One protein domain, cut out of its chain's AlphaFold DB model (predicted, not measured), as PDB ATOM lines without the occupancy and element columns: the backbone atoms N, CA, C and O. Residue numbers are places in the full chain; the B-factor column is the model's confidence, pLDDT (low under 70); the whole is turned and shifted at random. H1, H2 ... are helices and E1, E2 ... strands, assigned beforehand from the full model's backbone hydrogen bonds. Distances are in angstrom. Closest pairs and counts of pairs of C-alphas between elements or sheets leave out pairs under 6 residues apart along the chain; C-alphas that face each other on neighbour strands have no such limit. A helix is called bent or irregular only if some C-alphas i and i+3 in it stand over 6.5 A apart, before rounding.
ATOM      1  N   LYS A   3      79.780  -0.764  42.608       80.31
ATOM      2  CA  LYS A   3      78.850   0.374  42.400       80.31
ATOM      3  C   LYS A   3      78.794   0.852  40.940       80.31
ATOM      4  O   LYS A   3      77.706   1.021  40.403       80.31
ATOM      5  N   VAL A   4      79.952   1.006  40.294       81.56
ATOM      6  CA  VAL A   4      80.048   1.444  38.889       81.56
ATOM      7  C   VAL A   4      79.534   0.363  37.932       81.56
ATOM      8  O   VAL A   4      78.772   0.667  37.023       81.56
ATOM      9  N   PHE A   5      79.869  -0.904  38.188       80.19
ATOM     10  CA  PHE A   5      79.375  -2.040  37.405       80.19
ATOM     11  C   PHE A   5      77.844  -2.141  37.450       80.19
ATOM     12  O   PHE A   5      77.201  -2.253  36.411       80.19
ATOM     13  N   LYS A   6      77.252  -2.026  38.647       83.88
ATOM     14  CA  LYS A   6      75.794  -2.040  38.833       83.88
ATOM     15  C   LYS A   6      75.115  -0.857  38.141       83.88
ATOM     16  O   LYS A   6      74.017  -1.021  37.635       83.88
ATOM     17  N   ALA A   7      75.754   0.314  38.093       82.94
ATOM     18  CA  ALA A   7      75.217   1.470  37.377       82.94
ATOM     19  C   ALA A   7      75.266   1.286  35.849       82.94
ATOM     20  O   ALA A   7      74.299   1.608  35.167       82.94
ATOM     21  N   TYR A   8      76.365   0.735  35.322       82.88
ATOM     22  CA  TYR A   8      76.554   0.510  33.886       82.88
ATOM     23  C   TYR A   8      75.693  -0.645  33.345       82.88
ATOM     24  O   TYR A   8      75.190  -0.581  32.228       82.88
ATOM     25  N   HIS A   9      75.465  -1.676  34.162       78.50
ATOM     26  CA  HIS A   9      74.644  -2.843  33.835       78.50
ATOM     27  C   HIS A   9      73.333  -2.865  34.641       78.50
ATOM     28  O   HIS A   9      72.927  -3.907  35.149       78.50
ATOM     29  N   SER A  10      72.670  -1.715  34.787       78.88
ATOM     30  CA  SER A  10      71.550  -1.503  35.723       78.88
ATOM     31  C   SER A  10      70.396  -2.507  35.626       78.88
ATOM     32  O   SER A  10      69.803  -2.830  36.654       78.88
ATOM     33  N   SER A  11      70.115  -3.046  34.438       81.56
ATOM     34  CA  SER A  11      69.039  -4.019  34.201       81.56
ATOM     35  C   SER A  11      69.455  -5.490  34.313       81.56
ATOM     36  O   SER A  11      68.581  -6.343  34.407       81.56
ATOM     37  N   VAL A  12      70.756  -5.802  34.290       80.12
ATOM     38  CA  VAL A  12      71.260  -7.192  34.205       80.12
ATOM     39  C   VAL A  12      72.319  -7.530  35.252       80.12
ATOM     40  O   VAL A  12      72.717  -8.685  35.370       80.12
ATOM     41  N   TRP A  13      72.788  -6.557  36.042       80.19
ATOM     42  CA  TRP A  13      73.878  -6.780  36.993       80.19
ATOM     43  C   TRP A  13      73.545  -7.870  38.012       80.19
ATOM     44  O   TRP A  13      74.454  -8.576  38.433       80.19
ATOM     45  N   SER A  14      72.277  -8.011  38.411       77.56
ATOM     46  CA  SER A  14      71.848  -9.030  39.371       77.56
ATOM     47  C   SER A  14      71.936 -10.431  38.778       77.56
ATOM     48  O   SER A  14      72.388 -11.332  39.467       77.56
ATOM     49  N   GLU A  15      71.599 -10.609  37.496       75.94
ATOM     50  CA  GLU A  15      71.792 -11.883  36.787       75.94
ATOM     51  C   GLU A  15      73.285 -12.199  36.623       75.94
ATOM     52  O   GLU A  15      73.708 -13.339  36.794       75.94
ATOM     53  N   ILE A  16      74.108 -11.181  36.343       74.81
ATOM     54  CA  ILE A  16      75.556 -11.357  36.165       74.81
ATOM     55  C   ILE A  16      76.254 -11.676  37.499       74.81
ATOM     56  O   ILE A  16      77.205 -12.456  37.529       74.81
ATOM     57  N   LEU A  17      75.800 -11.082  38.607       77.75
ATOM     58  CA  LEU A  17      76.421 -11.224  39.929       77.75
ATOM     59  C   LEU A  17      75.724 -12.240  40.844       77.75
ATOM     60  O   LEU A  17      76.200 -12.448  41.959       77.75
ATOM     61  N   GLU A  18      74.657 -12.908  40.396       78.19
ATOM     62  CA  GLU A  18      73.894 -13.870  41.205       78.19
ATOM     63  C   GLU A  18      74.808 -14.939  41.824       78.19
ATOM     64  O   GLU A  18      74.736 -15.245  43.014       78.19
ATOM     65  N   VAL A  19      75.740 -15.470  41.028       71.19
ATOM     66  CA  VAL A  19      76.682 -16.508  41.471       71.19
ATOM     67  C   VAL A  19      77.648 -15.974  42.538       71.19
ATOM     68  O   VAL A  19      78.002 -16.700  43.468       71.19
ATOM     69  N   PHE A  20      78.032 -14.697  42.452       72.19
ATOM     70  CA  PHE A  20      78.872 -14.043  43.456       72.19
ATOM     71  C   PHE A  20      78.120 -13.873  44.781       72.19
ATOM     72  O   PHE A  20      78.662 -14.183  45.840       72.19
ATOM     73  N   GLU A  21      76.857 -13.448  44.732       75.62
ATOM     74  CA  GLU A  21      76.016 -13.326  45.930       75.62
ATOM     75  C   GLU A  21      75.782 -14.693  46.594       75.62
ATOM     76  O   GLU A  21      75.906 -14.813  47.816       75.62
ATOM     77  N   MET A  22      75.561 -15.752  45.804       73.31
ATOM     78  CA  MET A  22      75.479 -17.119  46.332       73.31
ATOM     79  C   MET A  22      76.774 -17.563  47.019       73.31
ATOM     80  O   MET A  22      76.712 -18.203  48.065       73.31
ATOM     81  N   ALA A  23      77.941 -17.234  46.457       71.38
ATOM     82  CA  ALA A  23      79.224 -17.565  47.069       71.38
ATOM     83  C   ALA A  23      79.424 -16.828  48.408       71.38
ATOM     84  O   ALA A  23      79.828 -17.446  49.394       71.38
ATOM     85  N   GLU A  24      79.073 -15.541  48.492       73.62
ATOM     86  CA  GLU A  24      79.153 -14.764  49.742       73.62
ATOM     87  C   GLU A  24      78.278 -15.356  50.854       73.62
ATOM     88  O   GLU A  24      78.720 -15.466  51.999       73.62
ATOM     89  N   MET A  25      77.073 -15.830  50.522       69.88
ATOM     90  CA  MET A  25      76.172 -16.470  51.489       69.88
ATOM     91  C   MET A  25      76.740 -17.755  52.113       69.88
ATOM     92  O   MET A  25      76.258 -18.195  53.156       69.88
ATOM     93  N   THR A  26      77.757 -18.368  51.500       67.44
ATOM     94  CA  THR A  26      78.345 -19.631  51.976       67.44
ATOM     95  C   THR A  26      79.538 -19.455  52.914       67.44
ATOM     96  O   THR A  26      79.936 -20.422  53.558       67.44
ATOM     97  N   LYS A  27      80.078 -18.237  53.062       66.31
ATOM     98  CA  LYS A  27      81.336 -17.996  53.793       66.31
ATOM     99  C   LYS A  27      81.307 -18.321  55.293       66.31
ATOM    100  O   LYS A  27      82.373 -18.512  55.862       66.31
ATOM    101  N   ASN A  28      80.129 -18.413  55.918       64.44
ATOM    102  CA  ASN A  28      79.983 -18.479  57.383       64.44
ATOM    103  C   ASN A  28      79.113 -19.643  57.885       64.44
ATOM    104  O   ASN A  28      78.582 -19.589  58.994       64.44
ATOM    105  N   VAL A  29      78.912 -20.682  57.076       68.38
ATOM    106  CA  VAL A  29      78.157 -21.864  57.509       68.38
ATOM    107  C   VAL A  29      79.142 -22.909  58.022       68.38
ATOM    108  O   VAL A  29      80.087 -23.252  57.318       68.38
ATOM    109  N   ASN A  30      78.911 -23.447  59.226       71.62
ATOM    110  CA  ASN A  30      79.647 -24.613  59.721       71.62
ATOM    111  C   ASN A  30      79.395 -25.792  58.772       71.62
ATOM    112  O   ASN A  30      78.338 -26.422  58.816       71.62
ATOM    113  N   GLN A  31      80.352 -26.049  57.884       78.25
ATOM    114  CA  GLN A  31      80.277 -27.076  56.854       78.25
ATOM    115  C   GLN A  31      81.396 -28.089  57.047       78.25
ATOM    116  O   GLN A  31      82.544 -27.725  57.314       78.25
ATOM    117  N   THR A  32      81.076 -29.365  56.851       85.06
ATOM    118  CA  THR A  32      82.096 -30.411  56.740       85.06
ATOM    119  C   THR A  32      82.906 -30.227  55.457       85.06
ATOM    120  O   THR A  32      82.421 -29.637  54.488       85.06
ATOM    121  N   PHE A  33      84.113 -30.797  55.401       83.50
ATOM    122  CA  PHE A  33      84.938 -30.796  54.187       83.50
ATOM    123  C   PHE A  33      84.158 -31.245  52.939       83.50
ATOM    124  O   PHE A  33      84.173 -30.571  51.912       83.50
ATOM    125  N   SER A  34      83.395 -32.340  53.033       85.69
ATOM    126  CA  SER A  34      82.600 -32.845  51.905       85.69
ATOM    127  C   SER A  34      81.530 -31.853  51.440       85.69
ATOM    128  O   SER A  34      81.299 -31.731  50.237       85.69
ATOM    129  N   GLN A  35      80.892 -31.126  52.362       87.19
ATOM    130  CA  GLN A  35      79.910 -30.093  52.020       87.19
ATOM    131  C   GLN A  35      80.575 -28.902  51.324       87.19
ATOM    132  O   GLN A  35      80.055 -28.431  50.309       87.19
ATOM    133  N   ARG A  36      81.744 -28.464  51.809       86.50
ATOM    134  CA  ARG A  36      82.522 -27.391  51.173       86.50
ATOM    135  C   ARG A  36      82.983 -27.790  49.776       86.50
ATOM    136  O   ARG A  36      82.745 -27.048  48.829       86.50
ATOM    137  N   ALA A  37      83.529 -28.994  49.607       88.06
ATOM    138  CA  ALA A  37      83.947 -29.510  48.305       88.06
ATOM    139  C   ALA A  37      82.772 -29.645  47.315       88.06
ATOM    140  O   ALA A  37      82.898 -29.289  46.142       88.06
ATOM    141  N   GLN A  38      81.604 -30.123  47.758       89.56
ATOM    142  CA  GLN A  38      80.406 -30.177  46.908       89.56
ATOM    143  C   GLN A  38      79.932 -28.779  46.499       89.56
ATOM    144  O   GLN A  38      79.616 -28.555  45.327       89.56
ATOM    145  N   MET A  39      79.905 -27.835  47.442       87.12
ATOM    146  CA  MET A  39      79.526 -26.453  47.159       87.12
ATOM    147  C   MET A  39      80.511 -25.790  46.195       87.12
ATOM    148  O   MET A  39      80.085 -25.166  45.225       87.12
ATOM    149  N   PHE A  40      81.812 -25.988  46.406       88.44
ATOM    150  CA  PHE A  40      82.866 -25.486  45.532       88.44
ATOM    151  C   PHE A  40      82.659 -25.965  44.094       88.44
ATOM    152  O   PHE A  40      82.571 -25.148  43.185       88.44
ATOM    153  N   ASN A  41      82.458 -27.271  43.892       89.69
ATOM    154  CA  ASN A  41      82.188 -27.841  42.570       89.69
ATOM    155  C   ASN A  41      80.906 -27.280  41.930       89.69
ATOM    156  O   ASN A  41      80.851 -27.059  40.718       89.69
ATOM    157  N   LYS A  42      79.858 -27.039  42.729       88.31
ATOM    158  CA  LYS A  42      78.609 -26.430  42.249       88.31
ATOM    159  C   LYS A  42      78.831 -24.990  41.785       88.31
ATOM    160  O   LYS A  42      78.315 -24.614  40.734       88.31
ATOM    161  N   LEU A  43      79.578 -24.202  42.555       85.62
ATOM    162  CA  LEU A  43      79.908 -22.821  42.217       85.62
ATOM    163  C   LEU A  43      80.844 -22.762  41.006       85.62
ATOM    164  O   LEU A  43      80.546 -22.034  40.069       85.62
ATOM    165  N   GLN A  44      81.891 -23.585  40.963       88.19
ATOM    166  CA  GLN A  44      82.830 -23.681  39.842       88.19
ATOM    167  C   GLN A  44      82.109 -23.819  38.494       88.19
ATOM    168  O   GLN A  44      82.382 -23.070  37.562       88.19
ATOM    169  N   ARG A  45      81.122 -24.721  38.403       86.88
ATOM    170  CA  ARG A  45      80.317 -24.905  37.180       86.88
ATOM    171  C   ARG A  45      79.513 -23.663  36.791       86.88
ATOM    172  O   ARG A  45      79.255 -23.454  35.616       86.88
ATOM    173  N   ARG A  46      79.091 -22.853  37.764       81.69
ATOM    174  CA  ARG A  46      78.347 -21.606  37.527       81.69
ATOM    175  C   ARG A  46      79.260 -20.424  37.201       81.69
ATOM    176  O   ARG A  46      78.823 -19.502  36.524       81.69
ATOM    177  N   PHE A  47      80.506 -20.454  37.666       80.00
ATOM    178  CA  PHE A  47      81.522 -19.441  37.376       80.00
ATOM    179  C   PHE A  47      82.243 -19.654  36.038       80.00
ATOM    180  O   PHE A  47      83.067 -18.828  35.649       80.00
ATOM    181  N   GLN A  48      81.879 -20.697  35.287       81.81
ATOM    182  CA  GLN A  48      82.117 -20.765  33.846       81.81
ATOM    183  C   GLN A  48      81.182 -19.775  33.143       81.81
ATOM    184  O   GLN A  48      80.113 -20.115  32.637       81.81
ATOM    185  N   VAL A  49      81.562 -18.501  33.186       79.69
ATOM    186  CA  VAL A  49      80.709 -17.371  32.799       79.69
ATOM    187  C   VAL A  49      80.641 -17.135  31.289       79.69
ATOM    188  O   VAL A  49      80.116 -16.112  30.867       79.69
ATOM    189  N   ASP A  50      81.117 -18.062  30.458       82.25
ATOM    190  CA  ASP A  50      81.230 -17.869  29.005       82.25
ATOM    191  C   ASP A  50      79.881 -17.569  28.345       82.25
ATOM    192  O   ASP A  50      79.765 -16.628  27.565       82.25
ATOM    193  N   ALA A  51      78.825 -18.303  28.709       76.88
ATOM    194  CA  ALA A  51      77.487 -18.062  28.169       76.88
ATOM    195  C   ALA A  51      76.941 -16.678  28.567       76.88
ATOM    196  O   ALA A  51      76.334 -15.989  27.746       76.88
ATOM    197  N   GLY A  52      77.183 -16.250  29.810       75.62
ATOM    198  CA  GLY A  52      76.805 -14.919  30.290       75.62
ATOM    199  C   GLY A  52      77.617 -13.816  29.612       75.62
ATOM    200  O   GLY A  52      77.048 -12.819  29.176       75.62
ATOM    201  N   ALA A  53      78.922 -14.028  29.464       80.62
ATOM    202  CA  ALA A  53      79.848 -13.132  28.785       80.62
ATOM    203  C   ALA A  53      79.450 -12.917  27.321       80.62
ATOM    204  O   ALA A  53      79.371 -11.780  26.869       80.62
ATOM    205  N   ILE A  54      79.096 -13.992  26.608       80.81
ATOM    206  CA  ILE A  54      78.577 -13.925  25.236       80.81
ATOM    207  C   ILE A  54      77.238 -13.179  25.202       80.81
ATOM    208  O   ILE A  54      77.066 -12.258  24.409       80.81
ATOM    209  N   LYS A  55      76.291 -13.557  26.071       81.50
ATOM    210  CA  LYS A  55      74.931 -12.994  26.087       81.50
ATOM    211  C   LYS A  55      74.911 -11.500  26.421       81.50
ATOM    212  O   LYS A  55      74.093 -10.764  25.880       81.50
ATOM    213  N   HIS A  56      75.776 -11.062  27.329       81.12
ATOM    214  CA  HIS A  56      75.755  -9.710  27.891       81.12
ATOM    215  C   HIS A  56      76.964  -8.854  27.482       81.12
ATOM    216  O   HIS A  56      77.048  -7.695  27.884       81.12
ATOM    217  N   GLY A  57      77.889  -9.396  26.684       82.31
ATOM    218  CA  GLY A  57      79.034  -8.676  26.121       82.31
ATOM    219  C   GLY A  57      80.107  -8.269  27.136       82.31
ATOM    220  O   GLY A  57      80.854  -7.328  26.870       82.31
ATOM    221  N   PHE A  58      80.181  -8.921  28.300       82.31
ATOM    222  CA  PHE A  58      81.212  -8.635  29.302       82.31
ATOM    223  C   PHE A  58      82.377  -9.622  29.216       82.31
ATOM    224  O   PHE A  58      82.240 -10.735  28.720       82.31
ATOM    225  N   GLN A  59      83.527  -9.212  29.743       88.50
ATOM    226  CA  GLN A  59      84.706 -10.057  29.914       88.50
ATOM    227  C   GLN A  59      84.951 -10.274  31.404       88.50
ATOM    228  O   GLN A  59      84.691  -9.382  32.215       88.50
ATOM    229  N   ALA A  60      85.447 -11.451  31.772       87.94
ATOM    230  CA  ALA A  60      85.704 -11.790  33.161       87.94
ATOM    231  C   ALA A  60      86.970 -12.629  33.320       87.94
ATOM    232  O   ALA A  60      87.266 -13.501  32.503       87.94
ATOM    233  N   ALA A  61      87.662 -12.372  34.426       91.69
ATOM    234  CA  ALA A  61      88.716 -13.200  34.979       91.69
ATOM    235  C   ALA A  61      88.311 -13.522  36.425       91.69
ATOM    236  O   ALA A  61      88.116 -12.616  37.239       91.69
ATOM    237  N   VAL A  62      88.092 -14.800  36.716       90.50
ATOM    238  CA  VAL A  62      87.518 -15.296  37.968       90.50
ATOM    239  C   VAL A  62      88.523 -16.215  38.641       90.50
ATOM    240  O   VAL A  62      89.115 -17.069  37.990       90.50
ATOM    241  N   ILE A  63      88.694 -16.048  39.951       92.00
ATOM    242  CA  ILE A  63      89.497 -16.938  40.790       92.00
ATOM    243  C   ILE A  63      88.663 -17.303  42.010       92.00
ATOM    244  O   ILE A  63      87.993 -16.449  42.596       92.00
ATOM    245  N   MET A  64      88.723 -18.568  42.400       90.75
ATOM    246  CA  MET A  64      88.126 -19.084  43.622       90.75
ATOM    247  C   MET A  64      89.100 -20.020  44.332       90.75
ATOM    248  O   MET A  64      89.841 -20.774  43.702       90.75
ATOM    249  N   CYS A  65      89.044 -20.033  45.658       91.19
ATOM    250  CA  CYS A  65      89.736 -21.008  46.490       91.19
ATOM    251  C   CYS A  65      88.831 -21.467  47.636       91.19
ATOM    252  O   CYS A  65      87.823 -20.822  47.938       91.19
ATOM    253  N   GLY A  66      89.186 -22.591  48.258       89.44
ATOM    254  CA  GLY A  66      88.583 -22.989  49.529       89.44
ATOM    255  C   GLY A  66      88.837 -21.960  50.631       89.44
ATOM    256  O   GLY A  66      89.779 -21.170  50.545       89.44
ATOM    257  N   ASN A  67      87.984 -21.962  51.655       85.56
ATOM    258  CA  ASN A  67      88.051 -21.016  52.773       85.56
ATOM    259  C   ASN A  67      88.687 -21.614  54.040       85.56
ATOM    260  O   ASN A  67      88.812 -20.899  55.026       85.56
ATOM    261  N   ALA A  68      89.094 -22.889  54.024       84.12
ATOM    262  CA  ALA A  68      89.843 -23.520  55.108       84.12
ATOM    263  C   ALA A  68      91.253 -23.912  54.640       84.12
ATOM    264  O   ALA A  68      91.412 -24.840  53.848       84.12
ATOM    265  N   VAL A  69      92.285 -23.236  55.163       77.19
ATOM    266  CA  VAL A  69      93.689 -23.358  54.711       77.19
ATOM    267  C   VAL A  69      94.181 -24.809  54.663       77.19
ATOM    268  O   VAL A  69      94.752 -25.242  53.664       77.19
ATOM    269  N   ASN A  70      93.940 -25.572  55.731       80.25
ATOM    270  CA  ASN A  70      94.483 -26.926  55.867       80.25
ATOM    271  C   ASN A  70      93.607 -27.998  55.211       80.25
ATOM    272  O   ASN A  70      94.117 -29.000  54.721       80.25
ATOM    273  N   GLU A  71      92.289 -27.806  55.220       82.25
ATOM    274  CA  GLU A  71      91.342 -28.821  54.756       82.25
ATOM    275  C   GLU A  71      91.066 -28.699  53.255       82.25
ATOM    276  O   GLU A  71      90.874 -29.707  52.584       82.25
ATOM    277  N   ASP A  72      91.109 -27.485  52.702       85.69
ATOM    278  CA  ASP A  72      90.698 -27.201  51.327       85.69
ATOM    279  C   ASP A  72      91.888 -26.924  50.392       85.69
ATOM    280  O   ASP A  72      91.746 -26.268  49.357       85.69
ATOM    281  N   ALA A  73      93.082 -27.426  50.725       81.44
ATOM    282  CA  ALA A  73      94.307 -27.170  49.965       81.44
ATOM    283  C   ALA A  73      94.191 -27.550  48.473       81.44
ATOM    284  O   ALA A  73      94.793 -26.893  47.622       81.44
ATOM    285  N   SER A  74      93.377 -28.556  48.137       86.62
ATOM    286  CA  SER A  74      93.098 -28.982  46.758       86.62
ATOM    287  C   SER A  74      92.012 -28.165  46.046       86.62
ATOM    288  O   SER A  74      91.862 -28.292  44.833       86.62
ATOM    289  N   LEU A  75      91.267 -27.310  46.755       91.19
ATOM    290  CA  LEU A  75      90.197 -26.498  46.176       91.19
ATOM    291  C   LEU A  75      90.774 -25.196  45.614       91.19
ATOM    292  O   LEU A  75      91.142 -24.269  46.343       91.19
ATOM    293  N   GLY A  76      90.881 -25.138  44.294       92.44
ATOM    294  CA  GLY A  76      91.327 -23.974  43.543       92.44
ATOM    295  C   GLY A  76      90.696 -23.983  42.162       92.44
ATOM    296  O   GLY A  76      90.523 -25.042  41.562       92.44
ATOM    297  N   PHE A  77      90.313 -22.810  41.682       93.56
ATOM    298  CA  PHE A  77      89.714 -22.647  40.369       93.56
ATOM    299  C   PHE A  77      90.066 -21.274  39.815       93.56
ATOM    300  O   PHE A  77      89.970 -20.270  40.522       93.56
ATOM    301  N   ALA A  78      90.445 -21.246  38.546       93.81
ATOM    302  CA  ALA A  78      90.594 -20.040  37.760       93.81
ATOM    303  C   ALA A  78      89.815 -20.225  36.455       93.81
ATOM    304  O   ALA A  78      89.693 -21.340  35.947       93.81
ATOM    305  N   HIS A  79      89.244 -19.137  35.950       92.75
ATOM    306  CA  HIS A  79      88.559 -19.112  34.663       92.75
ATOM    307  C   HIS A  79      88.646 -17.727  34.051       92.75
ATOM    308  O   HIS A  79      88.421 -16.722  34.728       92.75
ATOM    309  N   THR A  80      88.888 -17.673  32.751       93.19
ATOM    310  CA  THR A  80      88.829 -16.442  31.967       93.19
ATOM    311  C   THR A  80      87.917 -16.634  30.773       93.19
ATOM    312  O   THR A  80      88.006 -17.638  30.072       93.19
ATOM    313  N   THR A  81      87.084 -15.640  30.487       92.56
ATOM    314  CA  THR A  81      86.342 -15.585  29.218       92.56
ATOM    315  C   THR A  81      87.310 -15.409  28.038       92.56
ATOM    316  O   THR A  81      88.370 -14.816  28.248       92.56
ATOM    317  N   PRO A  82      86.949 -15.777  26.791       90.31
ATOM    318  CA  PRO A  82      87.848 -15.687  25.630       90.31
ATOM    319  C   PRO A  82      88.504 -14.316  25.406       90.31
ATOM    320  O   PRO A  82      89.625 -14.234  24.922       90.31
ATOM    321  N   GLY A  83      87.828 -13.228  25.780       90.00
ATOM    322  CA  GLY A  83      88.376 -11.874  25.672       90.00
ATOM    323  C   GLY A  83      89.331 -11.455  26.799       90.00
ATOM    324  O   GLY A  83      89.788 -10.317  26.804       90.00
ATOM    325  N   ALA A  84      89.596 -12.334  27.766       92.69
ATOM    326  CA  ALA A  84      90.380 -12.058  28.971       92.69
ATOM    327  C   ALA A  84      91.420 -13.153  29.284       92.69
ATOM    328  O   ALA A  84      91.914 -13.199  30.407       92.69
ATOM    329  N   THR A  85      91.759 -14.021  28.326       92.44
ATOM    330  CA  THR A  85      92.673 -15.163  28.532       92.44
ATOM    331  C   THR A  85      94.043 -14.766  29.073       92.44
ATOM    332  O   THR A  85      94.603 -15.458  29.911       92.44
ATOM    333  N   GLU A  86      94.561 -13.608  28.668       93.94
ATOM    334  CA  GLU A  86      95.869 -13.109  29.113       93.94
ATOM    335  C   GLU A  86      95.773 -12.181  30.334       93.94
ATOM    336  O   GLU A  86      96.745 -11.519  30.704       93.94
ATOM    337  N   TYR A  87      94.599 -12.055  30.964       94.62
ATOM    338  CA  TYR A  87      94.386 -11.051  32.006       94.62
ATOM    339  C   TYR A  87      95.321 -11.252  33.204       94.62
ATOM    340  O   TYR A  87      95.952 -10.294  33.655       94.62
ATOM    341  N   PHE A  88      95.447 -12.482  33.709       94.88
ATOM    342  CA  PHE A  88      96.303 -12.760  34.864       94.88
ATOM    343  C   PHE A  88      97.783 -12.522  34.544       94.88
ATOM    344  O   PHE A  88      98.471 -11.829  35.293       94.88
ATOM    345  N   GLU A  89      98.255 -12.966  33.384       95.75
ATOM    346  CA  GLU A  89      99.652 -12.784  32.987       95.75
ATOM    347  C   GLU A  89      99.991 -11.308  32.740       95.75
ATOM    348  O   GLU A  89     100.988 -10.794  33.246       95.75
ATOM    349  N   THR A  90      99.133 -10.578  32.026       96.38
ATOM    350  CA  THR A  90      99.412  -9.185  31.635       96.38
ATOM    351  C   THR A  90      99.179  -8.182  32.762       96.38
ATOM    352  O   THR A  90      99.912  -7.195  32.875       96.38
ATOM    353  N   ARG A  91      98.161  -8.397  33.608       95.19
ATOM    354  CA  ARG A  91      97.781  -7.457  34.679       95.19
ATOM    355  C   ARG A  91      98.295  -7.875  36.043       95.19
ATOM    356  O   ARG A  91      98.719  -7.007  36.805       95.19
ATOM    357  N   CYS A  92      98.274  -9.167  36.347       94.25
ATOM    358  CA  CYS A  92      98.704  -9.696  37.639       94.25
ATOM    359  C   CYS A  92     100.137 -10.247  37.611       94.25
ATOM    360  O   CYS A  92     100.690 -10.508  38.676       94.25
ATOM    361  N   ARG A  93     100.761 -10.360  36.425       96.12
ATOM    362  CA  ARG A  93     102.134 -10.868  36.234       96.12
ATOM    363  C   ARG A  93     102.330 -12.266  36.815       96.12
ATOM    364  O   ARG A  93     103.394 -12.582  37.343       96.12
ATOM    365  N   THR A  94     101.288 -13.085  36.753       96.44
ATOM    366  CA  THR A  94     101.301 -14.453  37.266       96.44
ATOM    367  C   THR A  94     100.272 -15.296  36.520       96.44
ATOM    368  O   THR A  94      99.325 -14.754  35.949       96.44
ATOM    369  N   ASP A  95     100.484 -16.606  36.495       95.44
ATOM    370  CA  ASP A  95      99.570 -17.552  35.866       95.44
ATOM    371  C   ASP A  95      98.373 -17.869  36.783       95.44
ATOM    372  O   ASP A  95      98.247 -17.367  37.906       95.44
ATOM    373  N   GLU A  96      97.459 -18.710  36.305       94.50
ATOM    374  CA  GLU A  96      96.274 -19.129  37.060       94.50
ATOM    375  C   GLU A  96      96.619 -19.790  38.404       94.50
ATOM    376  O   GLU A  96      95.973 -19.520  39.421       94.50
ATOM    377  N   ASN A  97      97.663 -20.622  38.439       93.69
ATOM    378  CA  ASN A  97      98.085 -21.319  39.652       93.69
ATOM    379  C   ASN A  97      98.677 -20.350  40.679       93.69
ATOM    380  O   ASN A  97      98.363 -20.439  41.869       93.69
ATOM    381  N   GLY A  98      99.488 -19.398  40.225       94.38
ATOM    382  CA  GLY A  98     100.031 -18.325  41.041       94.38
ATOM    383  C   GLY A  98      98.932 -17.415  41.576       94.38
ATOM    384  O   GLY A  98      98.937 -17.089  42.762       94.38
ATOM    385  N   MET A  99      97.919 -17.093  40.769       95.12
ATOM    386  CA  MET A  99      96.739 -16.362  41.237       95.12
ATOM    387  C   MET A  99      95.960 -17.118  42.320       95.12
ATOM    388  O   MET A  99      95.576 -16.515  43.325       95.12
ATOM    389  N   ILE A 100      95.746 -18.427  42.155       93.88
ATOM    390  CA  ILE A 100      95.104 -19.267  43.177       93.88
ATOM    391  C   ILE A 100      95.948 -19.292  44.457       93.88
ATOM    392  O   ILE A 100      95.401 -19.139  45.549       93.88
ATOM    393  N   GLY A 101      97.268 -19.466  44.341       92.19
ATOM    394  CA  GLY A 101      98.192 -19.449  45.476       92.19
ATOM    395  C   GLY A 101      98.169 -18.114  46.223       92.19
ATOM    396  O   GLY A 101      98.031 -18.091  47.447       92.19
ATOM    397  N   ASN A 102      98.196 -17.004  45.483       92.25
ATOM    398  CA  ASN A 102      98.091 -15.658  46.038       92.25
ATOM    399  C   ASN A 102      96.767 -15.479  46.791       92.25
ATOM    400  O   ASN A 102      96.772 -15.018  47.931       92.25
ATOM    401  N   LEU A 103      95.638 -15.901  46.207       91.06
ATOM    402  CA  LEU A 103      94.332 -15.810  46.864       91.06
ATOM    403  C   LEU A 103      94.278 -16.652  48.147       91.06
ATOM    404  O   LEU A 103      93.811 -16.163  49.174       91.06
ATOM    405  N   LYS A 104      94.804 -17.883  48.115       90.12
ATOM    406  CA  LYS A 104      94.879 -18.761  49.294       90.12
ATOM    407  C   LYS A 104      95.691 -18.148  50.432       90.12
ATOM    408  O   LYS A 104      95.334 -18.356  51.583       90.12
ATOM    409  N   SER A 105      96.728 -17.359  50.139       89.25
ATOM    410  CA  SER A 105      97.530 -16.698  51.184       89.25
ATOM    411  C   SER A 105      96.762 -15.631  51.982       89.25
ATOM    412  O   SER A 105      97.188 -15.249  53.069       89.25
ATOM    413  N   HIS A 106      95.617 -15.172  51.466       86.44
ATOM    414  CA  HIS A 106      94.715 -14.239  52.145       86.44
ATOM    415  C   HIS A 106      93.576 -14.924  52.914       86.44
ATOM    416  O   HIS A 106      92.789 -14.238  53.569       86.44
ATOM    417  N   VAL A 107      93.468 -16.251  52.831       81.94
ATOM    418  CA  VAL A 107      92.559 -17.039  53.665       81.94
ATOM    419  C   VAL A 107      93.263 -17.257  55.004       81.94
ATOM    420  O   VAL A 107      94.312 -17.896  55.048       81.94
TER     421      VAL A 107
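AT A GLANCE: This is residues 3 to 107 of the 108 residues of an uncharacterized protein of Paxillus rubicundulus Ve08.2h10 (UniProt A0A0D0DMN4). A two-stranded hairpin, E1 and E2, runs through the middle, with H6 packed over one side of it and H5 beyond one end of H6. On the other side H3 comes near the strands with residues 40 to 44, and H2 runs beside H3 the opposite way, loosely, touching it with residues 19 to 23 alone; H4 lies past one end of H3, and H1 is farthest out. The printed part has 105 residues with six named helices and two named strands, in the order H1 H2 H3 H4 E1 E2 H5 H6; the sheet, E1 - E2, is antiparallel and the class is mostly helix. The whole is compact, with a radius of gyration of the C-alphas of 14.5 A and spans of 38 by 30 by 23 A.

HOW THE PARTS SIT: E1, residues 61 to 65, and E2, residues 76 to 80, form a hairpin, antiparallel at 174 degrees, with N 62 and O 79 2.8 A apart and N 77 and O 64 2.9 A apart, within hydrogen-bond range. H6, residues 96 to 104, has 8 pairs of C-alphas within 8 A of E1, the closest Cys 65 and Lys 104 at 6.3 A; with E2 the closest C-alphas are Ala 78 and Glu 96, 5.8 A. H5, residues 87 to 92, only just touches H6, with 3 pairs of C-alphas within 8 A, Phe 88 and Glu 96 closest at 6.7 A; they run the same way at a steep tilt of 47 degrees. H3, residues 33 to 46, comes closest to E2 at the C-alphas of Gln 44 and Phe 77, 7.0 A. H2, residues 13 to 24, and H3 form a helical hairpin, opposite ways at a shallow tilt of 12 degrees; residues 19 to 23 of H2 and 43 to 46 of H3 only just touch, with 3 pairs within 8 A, the closest C-alphas being those of Val 19 and Arg 46, 6.7 A. H4, residues 50 to 56, is close to H2 but not clearly touching: the C-alphas of Ile 16 and Gly 52 are 7.0 A apart. H1, residues 3 to 8, is also close to H2 but not clearly touching, with the C-alphas of Lys 6 and Trp 13 5.4 A apart. Every O i to N i+4 pair is within hydrogen-bond range in H1, H4, H5 and H6, against 6 of 8 in H2 and 9 of 10 in H3.

IN THESE COORDINATES: E1 is 13.9 A long from C-alpha 61 at (88.716, -13.200, 34.979), and E2 is 14.0 A. H3 is 20.1 A, H2 15.9 A and H6 12.3 A, ending at C-alpha 104 at (94.879, -18.761, 49.294). H2 is irregular, with C-alphas 16 and 19 7.5 A apart. H1 begins at C-alpha 3 at (78.850, 0.374, 42.400).

THE WHOLE: The two C-alphas farthest apart, Ser 11 and Asn 70, are 40.5 A apart. The printed part has no cut and no long link. Mean pLDDT of the printed part is 84.9; residues 25 to 29 are under 70.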